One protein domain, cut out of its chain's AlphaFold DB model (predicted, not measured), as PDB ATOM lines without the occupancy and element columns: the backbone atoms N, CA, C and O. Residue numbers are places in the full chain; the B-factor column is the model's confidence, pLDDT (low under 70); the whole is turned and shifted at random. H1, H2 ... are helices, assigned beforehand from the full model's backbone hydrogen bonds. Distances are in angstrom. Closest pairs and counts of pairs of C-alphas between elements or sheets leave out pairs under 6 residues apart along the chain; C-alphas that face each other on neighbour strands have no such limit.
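What this domain is: This is residues 22 to 70 of the 71 residues of an uncharacterized protein of Acidobacteria bacterium (UniProt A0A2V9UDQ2). Three helices make an open, three-sided frame with few contacts between them: the short H2 makes a corner with the later part of H1, and H3 comes back past H1, running the same way at a slant. The first part of H1, residues 22 to 30, sticks out free of the rest. The printed part has 49 residues with three named helices, in the order H1, H2, H3, and no named strand; its class is all helix. By its radius of gyration of the C-alphas, 10.8 A, the whole is compact, and its C-alphas span 32 by 23 by 19 A.

Where its parts are: H1 covers residues 22 to 37 and is 22.5 A long from first to last C-alpha, beginning at C-alpha 22 at (33.109, 14.395, 41.411). H2 covers residues 42 to 50, 12.4 A, with C-alpha 42 at (26.271, -4.168, 36.807). H3 covers residues 55 to 68, 20.2 A, and ends at C-alpha 68 at (9.574, -6.914, 46.442).

How they stand to each other: H1 and H2 only just touch, with 3 pairs of C-alphas within 8 A, and touch only at the corner by their link. H1 does so with residues 32 to 36 alone; the closest C-alphas, those of Val 32 and Gly 42, are 7.0 A apart. The two helices run opposite ways at a steep tilt of 63 degrees. H2 and H3 are near each other, with 6 pairs of C-alphas within 10 A. H3 and H1 are close but not clearly touching; their closest C-alphas, those of Ala 35 and Leu 62, are 6.5 A apart. They run the same way at a shallow tilt of 34.8 degrees, only just short of steep. In H1, H2 and H3 every O i to N i+4 pair is within hydrogen-bond range.

The domain as a whole: The two C-alphas farthest apart, those of Pro 22 and Val 70, are 32.6 A apart. The printed part has no cut, and both links are tight. Mean pLDDT of the printed part is 81.9, with residues 69 to 70 under 70.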
ATOM      1  N   PRO A  22      33.222  15.063  40.113       81.19
ATOM      2  CA  PRO A  22      33.109  14.395  41.411       81.19
ATOM      3  C   PRO A  22      31.675  14.115  41.880       81.19
ATOM      4  O   PRO A  22      31.386  13.035  42.397       81.19
ATOM      5  N   ARG A  23      30.758  15.072  41.711       82.12
ATOM      6  CA  ARG A  23      29.352  14.914  42.107       82.12
ATOM      7  C   ARG A  23      28.641  13.880  41.237       82.12
ATOM      8  O   ARG A  23      27.885  13.067  41.763       82.12
ATOM      9  N   MET A  24      28.895  13.897  39.932       79.44
ATOM     10  CA  MET A  24      28.347  12.920  38.992       79.44
ATOM     11  C   MET A  24      28.884  11.510  39.271       79.44
ATOM     12  O   MET A  24      28.104  10.568  39.360       79.44
ATOM     13  N   GLU A  25      30.192  11.368  39.489       80.94
ATOM     14  CA  GLU A  25      30.826  10.092  39.847       80.94
ATOM     15  C   GLU A  25      30.255   9.528  41.156       80.94
ATOM     16  O   GLU A  25      29.951   8.336  41.234       80.94
ATOM     17  N   ARG A  26      30.021  10.382  42.164       83.62
ATOM     18  CA  ARG A  26      29.374   9.971  43.418       83.62
ATOM     19  C   ARG A  26      27.932   9.506  43.199       83.62
ATOM     20  O   ARG A  26      27.567   8.453  43.710       83.62
ATOM     21  N   ALA A  27      27.139  10.238  42.415       82.50
ATOM     22  CA  ALA A  27      25.760   9.856  42.107       82.50
ATOM     23  C   ALA A  27      25.683   8.519  41.346       82.50
ATOM     24  O   ALA A  27      24.852   7.672  41.667       82.50
ATOM     25  N   ILE A  28      26.586   8.292  40.385       82.38
ATOM     26  CA  ILE A  28      26.692   7.015  39.666       82.38
ATOM     27  C   ILE A  28      27.066   5.886  40.634       82.38
ATOM     28  O   ILE A  28      26.450   4.823  40.604       82.38
ATOM     29  N   ALA A  29      28.036   6.107  41.526       85.44
ATOM     30  CA  ALA A  29      28.442   5.101  42.505       85.44
ATOM     31  C   ALA A  29      27.302   4.720  43.468       85.44
ATOM     32  O   ALA A  29      27.113   3.540  43.769       85.44
ATOM     33  N   GLU A  30      26.522   5.698  43.931       86.56
ATOM     34  CA  GLU A  30      25.343   5.466  44.772       86.56
ATOM     35  C   GLU A  30      24.258   4.681  44.029       86.56
ATOM     36  O   GLU A  30      23.717   3.720  44.577       86.56
ATOM     37  N   LEU A  31      23.999   5.023  42.764       82.06
ATOM     38  CA  LEU A  31      23.047   4.312  41.914       82.06
ATOM     39  C   LEU A  31      23.450   2.847  41.707       82.06
ATOM     40  O   LEU A  31      22.627   1.949  41.885       82.06
ATOM     41  N   VAL A  32      24.720   2.596  41.379       83.69
ATOM     42  CA  VAL A  32      25.261   1.239  41.202       83.69
ATOM     43  C   VAL A  32      25.151   0.440  42.500       83.69
ATOM     44  O   VAL A  32      24.743  -0.722  42.483       83.69
ATOM     45  N   ARG A  33      25.464   1.058  43.646       85.38
ATOM     46  CA  ARG A  33      25.340   0.412  44.958       85.38
ATOM     47  C   ARG A  33      23.888   0.071  45.294       85.38
ATOM     48  O   ARG A  33      23.629  -1.017  45.805       85.38
ATOM     49  N   PHE A  34      22.956   0.982  45.020       83.12
ATOM     50  CA  PHE A  34      21.531   0.744  45.227       83.12
ATOM     51  C   PHE A  34      21.029  -0.401  44.341       83.12
ATOM     52  O   PHE A  34      20.408  -1.334  44.843       83.12
ATOM     53  N   ALA A  35      21.352  -0.362  43.046       83.38
ATOM     54  CA  ALA A  35      21.000  -1.399  42.082       83.38
ATOM     55  C   ALA A  35      21.485  -2.784  42.532       83.38
ATOM     56  O   ALA A  35      20.697  -3.729  42.568       83.38
ATOM     57  N   ALA A  36      22.736  -2.879  42.988       84.56
ATOM     58  CA  ALA A  36      23.276  -4.111  43.554       84.56
ATOM     59  C   ALA A  36      22.493  -4.579  44.797       84.56
ATOM     60  O   ALA A  36      22.205  -5.767  44.926       84.56
ATOM     61  N   GLY A  37      22.100  -3.655  45.683       82.94
ATOM     62  CA  GLY A  37      21.281  -3.952  46.864       82.94
ATOM     63  C   GLY A  37      19.913  -4.553  46.526       82.94
ATOM     64  O   GLY A  37      19.460  -5.467  47.208       82.94
ATOM     65  N   VAL A  38      19.294  -4.116  45.425       83.00
ATOM     66  CA  VAL A  38      17.999  -4.643  44.955       83.00
ATOM     67  C   VAL A  38      18.126  -5.797  43.945       83.00
ATOM     68  O   VAL A  38      17.149  -6.178  43.296       83.00
ATOM     69  N   GLY A  39      19.322  -6.381  43.808       82.31
ATOM     70  CA  GLY A  39      19.573  -7.549  42.960       82.31
ATOM     71  C   GLY A  39      19.605  -7.254  41.457       82.31
ATOM     72  O   GLY A  39      19.228  -8.115  40.665       82.31
ATOM     73  N   VAL A  40      20.008  -6.046  41.059       83.38
ATOM     74  CA  VAL A  40      20.293  -5.676  39.665       83.38
ATOM     75  C   VAL A  40      21.806  -5.666  39.470       83.38
ATOM     76  O   VAL A  40      22.527  -4.935  40.153       83.38
ATOM     77  N   GLY A  41      22.300  -6.505  38.558       83.06
ATOM     78  CA  GLY A  41      23.727  -6.616  38.289       83.06
ATOM     79  C   GLY A  41      24.270  -5.422  37.507       83.06
ATOM     80  O   GLY A  41      23.552  -4.764  36.755       83.06
ATOM     81  N   GLY A  42      25.581  -5.181  37.618       79.81
ATOM     82  CA  GLY A  42      26.271  -4.168  36.807       79.81
ATOM     83  C   GLY A  42      26.148  -4.421  35.298       79.81
ATOM     84  O   GLY A  42      26.061  -3.477  34.523       79.81
ATOM     85  N   ASN A  43      26.075  -5.689  34.884       85.06
ATOM     86  CA  ASN A  43      25.843  -6.061  33.488       85.06
ATOM     87  C   ASN A  43      24.434  -5.669  33.006       85.06
ATOM     88  O   ASN A  43      24.294  -5.147  31.906       85.06
ATOM     89  N   ASP A  44      23.408  -5.868  33.836       83.62
ATOM     90  CA  ASP A  44      22.019  -5.527  33.491       83.62
ATOM     91  C   ASP A  44      21.845  -4.011  33.376       83.62
ATOM     92  O   ASP A  44      21.212  -3.517  32.450       83.62
ATOM     93  N   LEU A  45      22.483  -3.272  34.287       79.06
ATOM     94  CA  LEU A  45      22.608  -1.815  34.252       79.06
ATOM     95  C   LEU A  45      23.151  -1.312  32.908       79.06
ATOM     96  O   LEU A  45      22.555  -0.428  32.300       79.06
ATOM     97  N   VAL A  46      24.265  -1.882  32.440       83.62
ATOM     98  CA  VAL A  46      24.878  -1.501  31.158       83.62
ATOM     99  C   VAL A  46      23.957  -1.852  29.992       83.62
ATOM    100  O   VAL A  46      23.707  -0.997  29.152       83.62
ATOM    101  N   GLN A  47      23.377  -3.055  29.976       84.56
ATOM    102  CA  GLN A  47      22.449  -3.467  28.918       84.56
ATOM    103  C   GLN A  47      21.200  -2.581  28.844       84.56
ATOM    104  O   GLN A  47      20.718  -2.291  27.752       84.56
ATOM    105  N   MET A  48      20.678  -2.130  29.985       82.56
ATOM    106  CA  MET A  48      19.556  -1.193  30.031       82.56
ATOM    107  C   MET A  48      19.958   0.172  29.469       82.56
ATOM    108  O   MET A  48      19.253   0.711  28.617       82.56
ATOM    109  N   LEU A  49      21.109   0.712  29.875       81.00
ATOM    110  CA  LEU A  49      21.608   1.978  29.330       81.00
ATOM    111  C   LEU A  49      21.832   1.893  27.810       81.00
ATOM    112  O   LEU A  49      21.401   2.786  27.083       81.00
ATOM    113  N   ASP A  50      22.418   0.797  27.326       83.75
ATOM    114  CA  ASP A  50      22.646   0.550  25.895       83.75
ATOM    115  C   ASP A  50      21.338   0.377  25.108       83.75
ATOM    116  O   ASP A  50      21.255   0.756  23.939       83.75
ATOM    117  N   ALA A  51      20.286  -0.147  25.746       85.44
ATOM    118  CA  ALA A  51      18.950  -0.251  25.162       85.44
ATOM    119  C   ALA A  51      18.204   1.097  25.098       85.44
ATOM    120  O   ALA A  51      17.081   1.152  24.596       85.44
ATOM    121  N   GLY A  52      18.806   2.181  25.601       81.69
ATOM    122  CA  GLY A  52      18.197   3.508  25.643       81.69
ATOM    123  C   GLY A  52      17.215   3.699  26.797       81.69
ATOM    124  O   GLY A  52      16.394   4.612  26.738       81.69
ATOM    125  N   PHE A  53      17.286   2.856  27.833       81.94
ATOM    126  CA  PHE A  53      16.441   2.988  29.018       81.94
ATOM    127  C   PHE A  53      16.754   4.309  29.730       81.94
ATOM    128  O   PHE A  53      17.892   4.582  30.126       81.94
ATOM    129  N   GLY A  54      15.741   5.155  29.877       81.44
ATOM    130  CA  GLY A  54      15.852   6.448  30.524       81.44
ATOM    131  C   GLY A  54      15.980   6.326  32.041       81.44
ATOM    132  O   GLY A  54      15.557   5.351  32.666       81.44
ATOM    133  N   MET A  55      16.506   7.378  32.673       75.88
ATOM    134  CA  MET A  55      16.692   7.403  34.130       75.88
ATOM    135  C   MET A  55      15.388   7.212  34.917       75.88
ATOM    136  O   MET A  55      15.404   6.581  35.970       75.88
ATOM    137  N   SER A  56      14.258   7.715  34.417       79.88
ATOM    138  CA  SER A  56      12.953   7.560  35.074       79.88
ATOM    139  C   SER A  56      12.476   6.106  35.087       79.88
ATOM    140  O   SER A  56      11.944   5.634  36.089       79.88
ATOM    141  N   GLU A  57      12.693   5.382  33.990       83.56
ATOM    142  CA  GLU A  57      12.337   3.965  33.872       83.56
ATOM    143  C   GLU A  57      13.257   3.120  34.757       83.56
ATOM    144  O   GLU A  57      12.806   2.201  35.447       83.56
ATOM    145  N   PHE A  58      14.535   3.501  34.814       81.62
ATOM    146  CA  PHE A  58      15.520   2.885  35.689       81.62
ATOM    147  C   PHE A  58      15.142   3.022  37.173       81.62
ATOM    148  O   PHE A  58      15.111   2.027  37.899       81.62
ATOM    149  N   ILE A  59      14.772   4.228  37.617       82.25
ATOM    150  CA  ILE A  59      14.297   4.478  38.988       82.25
ATOM    151  C   ILE A  59      13.024   3.675  39.282       82.25
ATOM    152  O   ILE A  59      12.950   3.012  40.314       82.25
ATOM    153  N   GLY A  60      12.051   3.658  38.365       85.31
ATOM    154  CA  GLY A  60      10.805   2.910  38.554       85.31
ATOM    155  C   GLY A  60      11.025   1.403  38.742       85.31
ATOM    156  O   GLY A  60      10.425   0.788  39.628       85.31
ATOM    157  N   MET A  61      11.926   0.801  37.962       86.25
ATOM    158  CA  MET A  61      12.302  -0.610  38.116       86.25
ATOM    159  C   MET A  61      12.982  -0.873  39.467       86.25
ATOM    160  O   MET A  61      12.661  -1.846  40.155       86.25
ATOM    161  N   LEU A  62      13.931  -0.014  39.835       84.38
ATOM    162  CA  LEU A  62      14.670  -0.097  41.089       84.38
ATOM    163  C   LEU A  62      13.742  -0.017  42.312       84.38
ATOM    164  O   LEU A  62      13.864  -0.826  43.234       84.38
ATOM    165  N   GLU A  63      12.767   0.891  42.296       85.81
ATOM    166  CA  GLU A  63      11.739   0.995  43.334       85.81
ATOM    167  C   GLU A  63      10.830  -0.239  43.392       85.81
ATOM    168  O   GLU A  63      10.509  -0.724  44.481       85.81
ATOM    169  N   ALA A  64      10.420  -0.774  42.236       86.88
ATOM    170  CA  ALA A  64       9.589  -1.975  42.172       86.88
ATOM    171  C   ALA A  64      10.305  -3.190  42.783       86.88
ATOM    172  O   ALA A  64       9.717  -3.902  43.600       86.88
ATOM    173  N   LYS A  65      11.589  -3.387  42.457       82.25
ATOM    174  CA  LYS A  65      12.420  -4.450  43.046       82.25
ATOM    175  C   LYS A  65      12.676  -4.234  44.535       82.25
ATOM    176  O   LYS A  65      12.612  -5.192  45.300       82.25
ATOM    177  N   SER A  66      12.906  -2.991  44.963       81.31
ATOM    178  CA  SER A  66      13.069  -2.660  46.384       81.31
ATOM    179  C   SER A  66      11.844  -3.070  47.208       81.31
ATOM    180  O   SER A  66      11.993  -3.701  48.251       81.31
ATOM    181  N   LYS A  67      10.628  -2.799  46.714       83.75
ATOM    182  CA  LYS A  67       9.374  -3.185  47.390       83.75
ATOM    183  C   LYS A  67       9.171  -4.702  47.463       83.75
ATOM    184  O   LYS A  67       8.572  -5.179  48.419       83.75
ATOM    185  N   GLN A  68       9.675  -5.450  46.484       76.62
ATOM    186  CA  GLN A  68       9.574  -6.914  46.442       76.62
ATOM    187  C   GLN A  68      10.504  -7.623  47.437       76.62
ATOM    188  O   GLN A  68      10.222  -8.757  47.797       76.62
ATOM    189  N   GLN A  69      11.583  -6.981  47.899       62.06
ATOM    190  CA  GLN A  69      12.515  -7.577  48.872       62.06
ATOM    191  C   GLN A  69      12.050  -7.481  50.336       62.06
ATOM    192  O   GLN A  69      12.677  -8.070  51.212       62.06
ATOM    193  N   VAL A  70      10.986  -6.725  50.624       59.47
ATOM    194  CA  VAL A  70      10.467  -6.513  51.994       59.47
ATOM    195  C   VAL A  70       9.356  -7.527  52.347       59.47
ATOM    196  O   VAL A  70       8.641  -7.355  53.331       59.47
TER     197      VAL A  70